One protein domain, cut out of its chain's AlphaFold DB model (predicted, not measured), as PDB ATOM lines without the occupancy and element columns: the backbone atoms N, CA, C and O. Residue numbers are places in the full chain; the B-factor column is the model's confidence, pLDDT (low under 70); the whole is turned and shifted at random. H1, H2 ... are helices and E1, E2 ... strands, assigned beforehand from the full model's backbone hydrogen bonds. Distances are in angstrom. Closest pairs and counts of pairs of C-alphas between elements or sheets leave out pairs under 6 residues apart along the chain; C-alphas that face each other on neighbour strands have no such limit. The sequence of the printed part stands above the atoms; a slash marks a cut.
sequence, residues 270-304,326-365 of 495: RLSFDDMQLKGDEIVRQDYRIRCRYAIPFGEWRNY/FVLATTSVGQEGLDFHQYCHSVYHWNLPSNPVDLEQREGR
ATOM      1  N   ARG A 270       7.606  33.595  45.778       76.06
ATOM      2  CA  ARG A 270       6.429  32.818  45.386       76.06
ATOM      3  C   ARG A 270       5.874  33.415  44.099       76.06
ATOM      4  O   ARG A 270       5.435  34.558  44.122       76.06
ATOM      5  N   LEU A 271       5.905  32.657  43.011       79.19
ATOM      6  CA  LEU A 271       5.221  33.014  41.776       79.19
ATOM      7  C   LEU A 271       3.781  32.534  41.838       79.19
ATOM      8  O   LEU A 271       3.531  31.401  42.243       79.19
ATOM      9  N   SER A 272       2.854  33.399  41.447       82.19
ATOM     10  CA  SER A 272       1.469  33.026  41.184       82.19
ATOM     11  C   SER A 272       1.310  32.680  39.710       82.19
ATOM     12  O   SER A 272       1.810  33.415  38.855       82.19
ATOM     13  N   PHE A 273       0.597  31.604  39.412       85.12
ATOM     14  CA  PHE A 273       0.125  31.312  38.068       85.12
ATOM     15  C   PHE A 273      -1.367  31.001  38.103       85.12
ATOM     16  O   PHE A 273      -1.896  30.512  39.105       85.12
ATOM     17  N   ASP A 274      -2.026  31.313  36.995       90.12
ATOM     18  CA  ASP A 274      -3.448  31.077  36.827       90.12
ATOM     19  C   ASP A 274      -3.666  29.737  36.144       90.12
ATOM     20  O   ASP A 274      -3.111  29.478  35.076       90.12
ATOM     21  N   ASP A 275      -4.512  28.915  36.745       91.00
ATOM     22  CA  ASP A 275      -5.078  27.743  36.101       91.00
ATOM     23  C   ASP A 275      -6.536  28.035  35.742       91.00
ATOM     24  O   ASP A 275      -7.336  28.461  36.583       91.00
ATOM     25  N   MET A 276      -6.874  27.848  34.471       91.88
ATOM     26  CA  MET A 276      -8.204  28.129  33.941       91.88
ATOM     27  C   MET A 276      -8.975  26.817  33.871       91.88
ATOM     28  O   MET A 276      -8.741  25.996  32.986       91.88
ATOM     29  N   GLN A 277      -9.905  26.620  34.803       92.38
ATOM     30  CA  GLN A 277     -10.678  25.386  34.917       92.38
ATOM     31  C   GLN A 277     -12.119  25.590  34.459       92.38
ATOM     32  O   GLN A 277     -12.753  26.601  34.756       92.38
ATOM     33  N   LEU A 278     -12.663  24.589  33.773       92.62
ATOM     34  CA  LEU A 278     -14.066  24.553  33.369       92.62
ATOM     35  C   LEU A 278     -14.905  23.948  34.504       92.62
ATOM     36  O   LEU A 278     -14.688  22.801  34.898       92.62
ATOM     37  N   LYS A 279     -15.858  24.714  35.041       88.62
ATOM     38  CA  LYS A 279     -16.834  24.248  36.038       88.62
ATOM     39  C   LYS A 279     -18.244  24.452  35.491       88.62
ATOM     40  O   LYS A 279     -18.790  25.547  35.554       88.62
ATOM     41  N   GLY A 280     -18.836  23.380  34.961       89.44
ATOM     42  CA  GLY A 280     -20.098  23.469  34.222       89.44
ATOM     43  C   GLY A 280     -19.877  24.170  32.883       89.44
ATOM     44  O   GLY A 280     -19.017  23.735  32.126       89.44
ATOM     45  N   ASP A 281     -20.604  25.262  32.640       91.19
ATOM     46  CA  ASP A 281     -20.445  26.120  31.454       91.19
ATOM     47  C   ASP A 281     -19.612  27.391  31.738       91.19
ATOM     48  O   ASP A 281     -19.478  28.260  30.876       91.19
ATOM     49  N   GLU A 282     -19.038  27.523  32.941       91.06
ATOM     50  CA  GLU A 282     -18.239  28.686  33.341       91.06
ATOM     51  C   GLU A 282     -16.740  28.367  33.392       91.06
ATOM     52  O   GLU A 282     -16.314  27.301  33.849       91.06
ATOM     53  N   ILE A 283     -15.920  29.328  32.956       92.44
ATOM     54  CA  ILE A 283     -14.465  29.282  33.111       92.44
ATOM     55  C   ILE A 283     -14.104  29.983  34.420       92.44
ATOM     56  O   ILE A 283     -14.290  31.192  34.564       92.44
ATOM     57  N   VAL A 284     -13.563  29.223  35.367       93.00
ATOM     58  CA  VAL A 284     -13.143  29.706  36.681       93.00
ATOM     59  C   VAL A 284     -11.624  29.783  36.730       93.00
ATOM     60  O   VAL A 284     -10.922  28.815  36.439       93.00
ATOM     61  N   ARG A 285     -11.118  30.944  37.141       91.69
ATOM     62  CA  ARG A 285      -9.694  31.179  37.379       91.69
ATOM     63  C   ARG A 285      -9.318  30.713  38.782       91.69
ATOM     64  O   ARG A 285      -9.874  31.213  39.761       91.69
ATOM     65  N   GLN A 286      -8.360  29.800  38.879       89.94
ATOM     66  CA  GLN A 286      -7.770  29.366  40.140       89.94
ATOM     67  C   GLN A 286      -6.325  29.867  40.247       89.94
ATOM     68  O   GLN A 286      -5.523  29.664  39.340       89.94
ATOM     69  N   ASP A 287      -6.000  30.535  41.357       89.75
ATOM     70  CA  ASP A 287      -4.648  31.025  41.660       89.75
ATOM     71  C   ASP A 287      -3.855  29.930  42.382       89.75
ATOM     72  O   ASP A 287      -4.274  29.420  43.429       89.75
ATOM     73  N   TYR A 288      -2.700  29.584  41.822       88.25
ATOM     74  CA  TYR A 288      -1.727  28.687  42.420       88.25
ATOM     75  C   TYR A 288      -0.415  29.416  42.677       88.25
ATOM     76  O   TYR A 288       0.060  30.187  41.849       88.25
ATOM     77  N   ARG A 289       0.234  29.108  43.807       84.56
ATOM     78  CA  ARG A 289       1.524  29.701  44.182       84.56
ATOM     79  C   ARG A 289       2.629  28.659  44.232       84.56
ATOM     80  O   ARG A 289       2.546  27.709  45.008       84.56
ATOM     81  N   ILE A 290       3.703  28.888  43.483       85.12
ATOM     82  CA  ILE A 290       4.907  28.050  43.457       85.12
ATOM     83  C   ILE A 290       6.066  28.827  44.067       85.12
ATOM     84  O   ILE A 290       6.285  29.992  43.752       85.12
ATOM     85  N   ARG A 291       6.828  28.185  44.953       82.00
ATOM     86  CA  ARG A 291       8.078  28.757  45.463       82.00
ATOM     87  C   ARG A 291       9.176  28.588  44.420       82.00
ATOM     88  O   ARG A 291       9.423  27.469  43.984       82.00
ATOM     89  N   CYS A 292       9.870  29.667  44.078       80.25
ATOM     90  CA  CYS A 292      10.984  29.629  43.137       80.25
ATOM     91  C   CYS A 292      12.283  30.026  43.845       80.25
ATOM     92  O   CYS A 292      12.338  31.031  44.559       80.25
ATOM     93  N   ARG A 293      13.311  29.183  43.682       76.69
ATOM     94  CA  ARG A 293      14.598  29.294  44.390       76.69
ATOM     95  C   ARG A 293      15.794  29.282  43.438       76.69
ATOM     96  O   ARG A 293      16.653  30.144  43.537       76.69
ATOM     97  N   TYR A 294      15.824  28.326  42.509       83.44
ATOM     98  CA  TYR A 294      16.923  28.148  41.549       83.44
ATOM     99  C   TYR A 294      16.709  28.888  40.227       83.44
ATOM    100  O   TYR A 294      17.678  29.204  39.542       83.44
ATOM    101  N   ALA A 295      15.448  29.157  39.889       86.44
ATOM    102  CA  ALA A 295      15.041  29.924  38.725       86.44
ATOM    103  C   ALA A 295      14.200  31.108  39.198       86.44
ATOM    104  O   ALA A 295      13.226  30.902  39.923       86.44
ATOM    105  N   ILE A 296      14.579  32.333  38.850       86.06
ATOM    106  CA  ILE A 296      13.904  33.544  39.335       86.06
ATOM    107  C   ILE A 296      13.589  34.455  38.141       86.06
ATOM    108  O   ILE A 296      14.454  34.652  37.287       86.06
ATOM    109  N   PRO A 297      12.368  35.020  38.045       81.12
ATOM    110  CA  PRO A 297      12.075  36.054  37.077       81.12
ATOM    111  C   PRO A 297      12.617  37.401  37.554       81.12
ATOM    112  O   PRO A 297      12.361  37.845  38.676       81.12
ATOM    113  N   PHE A 298      13.326  38.069  36.662       80.50
ATOM    114  CA  PHE A 298      13.835  39.416  36.818       80.50
ATOM    115  C   PHE A 298      12.810  40.427  36.294       80.50
ATOM    116  O   PHE A 298      12.472  40.408  35.109       80.50
ATOM    117  N   GLY A 299      12.317  41.304  37.169       69.69
ATOM    118  CA  GLY A 299      11.349  42.348  36.830       69.69
ATOM    119  C   GLY A 299      10.914  43.162  38.051       69.69
ATOM    120  O   GLY A 299      11.295  42.851  39.182       69.69
ATOM    121  N   GLU A 300      10.109  44.199  37.819       59.81
ATOM    122  CA  GLU A 300       9.517  45.015  38.881       59.81
ATOM    123  C   GLU A 300       8.412  44.231  39.599       59.81
ATOM    124  O   GLU A 300       7.274  44.129  39.138       59.81
ATOM    125  N   TRP A 301       8.750  43.654  40.749       58.78
ATOM    126  CA  TRP A 301       7.779  43.042  41.647       58.78
ATOM    127  C   TRP A 301       7.495  44.001  42.796       58.78
ATOM    128  O   TRP A 301       8.412  44.621  43.330       58.78
ATOM    129  N   ARG A 302       6.221  44.122  43.192       47.12
ATOM    130  CA  ARG A 302       5.834  44.944  44.345       47.12
ATOM    131  C   ARG A 302       6.587  44.467  45.588       47.12
ATOM    132  O   ARG A 302       6.319  43.375  46.091       47.12
ATOM    133  N   ASN A 303       7.504  45.300  46.074       44.91
ATOM    134  CA  ASN A 303       8.076  45.177  47.406       44.91
ATOM    135  C   ASN A 303       6.924  45.270  48.419       44.91
ATOM    136  O   ASN A 303       6.183  46.251  48.427       44.91
ATOM    137  N   TYR A 304       6.742  44.228  49.231       43.25
ATOM    138  CA  TYR A 304       5.854  44.289  50.399       43.25
ATOM    139  C   TYR A 304       6.572  44.858  51.633       43.25
ATOM    140  O   TYR A 304       5.895  45.264  52.568       43.25
ATOM    141  N   PHE A 326      20.514  29.860  39.555       91.88
ATOM    142  CA  PHE A 326      21.292  29.450  38.374       91.88
ATOM    143  C   PHE A 326      20.586  29.763  37.051       91.88
ATOM    144  O   PHE A 326      21.200  29.716  35.988       91.88
ATOM    145  N   VAL A 327      19.290  30.083  37.101       92.75
ATOM    146  CA  VAL A 327      18.499  30.474  35.932       92.75
ATOM    147  C   VAL A 327      17.818  31.809  36.210       92.75
ATOM    148  O   VAL A 327      17.058  31.952  37.170       92.75
ATOM    149  N   LEU A 328      18.058  32.781  35.336       91.25
ATOM    150  CA  LEU A 328      17.385  34.071  35.360       91.25
ATOM    151  C   LEU A 328      16.483  34.189  34.135       91.25
ATOM    152  O   LEU A 328      16.953  34.139  33.001       91.25
ATOM    153  N   ALA A 329      15.183  34.358  34.362       88.69
ATOM    154  CA  ALA A 329      14.237  34.656  33.292       88.69
ATOM    155  C   ALA A 329      13.980  36.162  33.268       88.69
ATOM    156  O   ALA A 329      13.604  36.731  34.284       88.69
ATOM    157  N   THR A 330      14.159  36.834  32.133       85.00
ATOM    158  CA  THR A 330      13.920  38.281  32.033       85.00
ATOM    159  C   THR A 330      13.150  38.636  30.765       85.00
ATOM    160  O   THR A 330      13.200  37.912  29.770       85.00
ATOM    161  N   THR A 331      12.402  39.736  30.822       79.56
ATOM    162  CA  THR A 331      11.694  40.337  29.682       79.56
ATOM    163  C   THR A 331      12.453  41.578  29.196       79.56
ATOM    164  O   THR A 331      13.635  41.751  29.491       79.56
ATOM    165  N   SER A 332      11.791  42.482  28.468       66.94
ATOM    166  CA  SER A 332      12.376  43.763  28.059       66.94
ATOM    167  C   SER A 332      12.822  44.656  29.226       66.94
ATOM    168  O   SER A 332      13.616  45.564  29.030       66.94
ATOM    169  N   VAL A 333      12.381  44.378  30.456       61.41
ATOM    170  CA  VAL A 333      12.790  45.117  31.665       61.41
ATOM    171  C   VAL A 333      14.284  44.933  31.989       61.41
ATOM    172  O   VAL A 333      14.887  45.792  32.620       61.41
ATOM    173  N   GLY A 334      14.921  43.855  31.518       56.34
ATOM    174  CA  GLY A 334      16.365  43.635  31.667       56.34
ATOM    175  C   GLY A 334      17.238  44.268  30.571       56.34
ATOM    176  O   GLY A 334      18.402  43.890  30.441       56.34
ATOM    177  N   GLN A 335      16.686  45.150  29.722       51.69
ATOM    178  CA  GLN A 335      17.319  45.537  28.452       51.69
ATOM    179  C   GLN A 335      18.346  46.665  28.509       51.69
ATOM    180  O   GLN A 335      19.121  46.748  27.561       51.69
ATOM    181  N   GLU A 336      18.444  47.472  29.569       57.81
ATOM    182  CA  GLU A 336      19.408  48.584  29.646       57.81
ATOM    183  C   GLU A 336      20.279  48.512  30.912       57.81
ATOM    184  O   GLU A 336      19.803  48.180  31.991       57.81
ATOM    185  N   GLY A 337      21.583  48.789  30.778       64.31
ATOM    186  CA  GLY A 337      22.501  48.998  31.914       64.31
ATOM    187  C   GLY A 337      22.878  47.803  32.808       64.31
ATOM    188  O   GLY A 337      23.686  47.988  33.711       64.31
ATOM    189  N   LEU A 338      22.350  46.592  32.590       79.81
ATOM    190  CA  LEU A 338      22.632  45.433  33.454       79.81
ATOM    191  C   LEU A 338      23.711  44.508  32.889       79.81
ATOM    192  O   LEU A 338      23.782  44.299  31.683       79.81
ATOM    193  N   ASP A 339      24.507  43.903  33.762       88.19
ATOM    194  CA  ASP A 339      25.544  42.943  33.396       88.19
ATOM    195  C   ASP A 339      25.297  41.618  34.118       88.19
ATOM    196  O   ASP A 339      25.001  41.609  35.313       88.19
ATOM    197  N   PHE A 340      25.399  40.509  33.383       92.69
ATOM    198  CA  PHE A 340      25.121  39.149  33.866       92.69
ATOM    199  C   PHE A 340      26.276  38.170  33.583       92.69
ATOM    200  O   PHE A 340      26.122  36.959  33.675       92.69
ATOM    201  N   HIS A 341      27.432  38.685  33.173       94.19
ATOM    202  CA  HIS A 341      28.544  37.918  32.607       94.19
ATOM    203  C   HIS A 341      29.386  37.156  33.628       94.19
ATOM    204  O   HIS A 341      30.162  36.287  33.222       94.19
ATOM    205  N   GLN A 342      29.282  37.495  34.918       95.81
ATOM    206  CA  GLN A 342      30.219  36.997  35.922       95.81
ATOM    207  C   GLN A 342      30.147  35.475  35.986       95.81
ATOM    208  O   GLN A 342      31.153  34.831  35.730       95.81
ATOM    209  N   TYR A 343      28.957  34.893  36.164       96.50
ATOM    210  CA  TYR A 343      28.769  33.434  36.177       96.50
ATOM    211  C   TYR A 343      27.796  32.913  35.107       96.50
ATOM    212  O   TYR A 343      27.552  31.708  35.033       96.50
ATOM    213  N   CYS A 344      27.325  33.754  34.179       95.44
ATOM    214  CA  CYS A 344      26.525  33.306  33.036       95.44
ATOM    215  C   CYS A 344      27.360  33.184  31.754       95.44
ATOM    216  O   CYS A 344      28.084  34.100  31.372       95.44
ATOM    217  N   HIS A 345      27.205  32.063  31.048       94.81
ATOM    218  CA  HIS A 345      27.766  31.846  29.708       94.81
ATOM    219  C   HIS A 345      26.755  31.263  28.714       94.81
ATOM    220  O   HIS A 345      27.131  30.909  27.600       94.81
ATOM    221  N   SER A 346      25.482  31.158  29.101       95.12
ATOM    222  CA  SER A 346      24.425  30.578  28.277       95.12
ATOM    223  C   SER A 346      23.210  31.496  28.264       95.12
ATOM    224  O   SER A 346      22.653  31.815  29.313       95.12
ATOM    225  N   VAL A 347      22.765  31.881  27.070       92.75
ATOM    226  CA  VAL A 347      21.556  32.686  26.865       92.75
ATOM    227  C   VAL A 347      20.527  31.906  26.058       92.75
ATOM    228  O   VAL A 347      20.839  31.320  25.023       92.75
ATOM    229  N   TYR A 348      19.279  31.924  26.528       92.88
ATOM    230  CA  TYR A 348      18.132  31.367  25.820       92.88
ATOM    231  C   TYR A 348      17.294  32.505  25.241       92.88
ATOM    232  O   TYR A 348      16.645  33.258  25.971       92.88
ATOM    233  N   HIS A 349      17.280  32.627  23.918       90.12
ATOM    234  CA  HIS A 349      16.416  33.567  23.217       90.12
ATOM    235  C   HIS A 349      15.049  32.926  22.995       90.12
ATOM    236  O   HIS A 349      14.795  32.347  21.943       90.12
ATOM    237  N   TRP A 350      14.167  33.036  23.993       87.62
ATOM    238  CA  TRP A 350      12.805  32.498  23.886       87.62
ATOM    239  C   TRP A 350      12.034  33.105  22.707       87.62
ATOM    240  O   TRP A 350      11.343  32.392  21.996       87.62
ATOM    241  N   ASN A 351      12.227  34.408  22.474       85.88
ATOM    242  CA  ASN A 351      11.795  35.110  21.269       85.88
ATOM    243  C   ASN A 351      13.000  35.829  20.650       85.88
ATOM    244  O   ASN A 351      13.679  36.613  21.334       85.88
ATOM    245  N   LEU A 352      13.241  35.606  19.357       87.50
ATOM    246  CA  LEU A 352      14.269  36.331  18.616       87.50
ATOM    247  C   LEU A 352      13.868  37.804  18.455       87.50
ATOM    248  O   LEU A 352      12.696  38.100  18.207       87.50
ATOM    249  N   PRO A 353      14.806  38.750  18.623       85.81
ATOM    250  CA  PRO A 353      14.538  40.138  18.282       85.81
ATOM    251  C   PRO A 353      14.361  40.298  16.769       85.81
ATOM    252  O   PRO A 353      14.914  39.537  15.980       85.81
ATOM    253  N   SER A 354      13.618  41.326  16.361       83.12
ATOM    254  CA  SER A 354      13.418  41.649  14.943       83.12
ATOM    255  C   SER A 354      14.625  42.336  14.303       83.12
ATOM    256  O   SER A 354      14.704  42.406  13.078       83.12
ATOM    257  N   ASN A 355      15.558  42.857  15.106       81.31
ATOM    258  CA  ASN A 355      16.732  43.573  14.631       81.31
ATOM    259  C   ASN A 355      18.035  42.955  15.210       81.31
ATOM    260  O   ASN A 355      18.020  42.388  16.307       81.31
ATOM    261  N   PRO A 356      19.168  43.041  14.484       82.25
ATOM    262  CA  PRO A 356      20.443  42.473  14.932       82.25
ATOM    263  C   PRO A 356      21.084  43.237  16.100       82.25
ATOM    264  O   PRO A 356      21.871  42.652  16.838       82.25
ATOM    265  N   VAL A 357      20.744  44.514  16.294       82.81
ATOM    266  CA  VAL A 357      21.303  45.358  17.363       82.81
ATOM    267  C   VAL A 357      20.807  44.892  18.728       82.81
ATOM    268  O   VAL A 357      21.599  44.690  19.638       82.81
ATOM    269  N   ASP A 358      19.511  44.630  18.860       84.19
ATOM    270  CA  ASP A 358      18.881  44.064  20.048       84.19
ATOM    271  C   ASP A 358      19.462  42.686  20.374       84.19
ATOM    272  O   ASP A 358      19.605  42.338  21.545       84.19
ATOM    273  N   LEU A 359      19.784  41.881  19.352       84.56
ATOM    274  CA  LEU A 359      20.443  40.590  19.558       84.56
ATOM    275  C   LEU A 359      21.833  40.801  20.163       84.56
ATOM    276  O   LEU A 359      22.141  40.208  21.194       84.56
ATOM    277  N   GLU A 360      22.632  41.693  19.574       84.38
ATOM    278  CA  GLU A 360      23.969  42.027  20.068       84.38
ATOM    279  C   GLU A 360      23.941  42.635  21.473       84.38
ATOM    280  O   GLU A 360      24.746  42.252  22.317       84.38
ATOM    281  N   GLN A 361      22.980  43.508  21.776       83.50
ATOM    282  CA  GLN A 361      22.807  44.075  23.113       83.50
ATOM    283  C   GLN A 361      22.408  43.017  24.149       83.50
ATOM    284  O   GLN A 361      22.909  43.055  25.273       83.50
ATOM    285  N   ARG A 362      21.534  42.062  23.790       86.62
ATOM    286  CA  ARG A 362      21.148  40.941  24.669       86.62
ATOM    287  C   ARG A 362      22.337  40.025  24.951       86.62
ATOM    288  O   ARG A 362      22.587  39.693  26.104       86.62
ATOM    289  N   GLU A 363      23.081  39.637  23.919       87.88
ATOM    290  CA  GLU A 363      24.279  38.800  24.063       87.88
ATOM    291  C   GLU A 363      25.414  39.534  24.789       87.88
ATOM    292  O   GLU A 363      26.133  38.946  25.599       87.88
ATOM    293  N   GLY A 364      25.527  40.844  24.573       88.31
ATOM    294  CA  GLY A 364      26.466  41.722  25.259       88.31
ATOM    295  C   GLY A 364      26.256  41.785  26.772       88.31
ATOM    296  O   GLY A 364      27.119  42.291  27.470       88.31
ATOM    297  N   ARG A 365      25.156  41.253  27.323       87.44
ATOM    298  CA  ARG A 365      24.956  41.128  28.780       87.44
ATOM    299  C   ARG A 365      25.831  40.045  29.412       87.44
ATOM    300  O   ARG A 365      26.136  40.136  30.600       87.44
TER     301      ARG A 365
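AT A GLANCE: This is residues 270 to 304 and 326 to 365 of the 495 residues of the protein "Helicase C-terminal domain-containing protein" of Chloroflexi bacterium (UniProt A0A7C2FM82). A long two-stranded hairpin, E1 and E2, makes an arm at one end; the short pair E3 and E4 lies in the middle, and loops with E5 and H1 make the other end. The printed part has 75 residues with five named strands, then one named helix, mostly strand; E1 and E2 are antiparallel, E3 and E4 parallel. It is only just loose, close to extended (radius of gyration of the C-alphas 16.9 A), spanning 50 by 30 by 22 A.

IN THESE COORDINATES: E1, residues 270 to 279, begins at C-alpha 270 (6.429, 32.818, 45.386) and measures 26.5 A; E2, 282 to 292, measures 30.8 A. E3 is 295 to 298, E4 327 to 330, E5 346 to 348. H1, 356 to 363, ends at C-alpha 363 (24.279, 38.800, 24.063).

HOW THE PARTS SIT: Within hydrogen-bond range are N 271 and O 290 of E1 and E2, 2.8 A, and N 298 and O 329 of E3 and E4, 2.7 A. E2 and E3 meet only through their link. E4 and E5 are near each other, with 6 pairs of C-alphas within 10 A. The closest C-alphas of E5 and H1, Val 347 and Glu 363, are 7.3 A apart. In H1 every O i to N i+4 pair is within range.

THE WHOLE: The farthest C-alphas, Gly 280 and Gln 342, are 52.1 A apart. Residues 305 to 325 are not printed; C-alphas 304 and 326 are 24.6 A apart. E4 to E5 is a long link. The pLDDT is under 70 at 299 to 304 and 332 to 337.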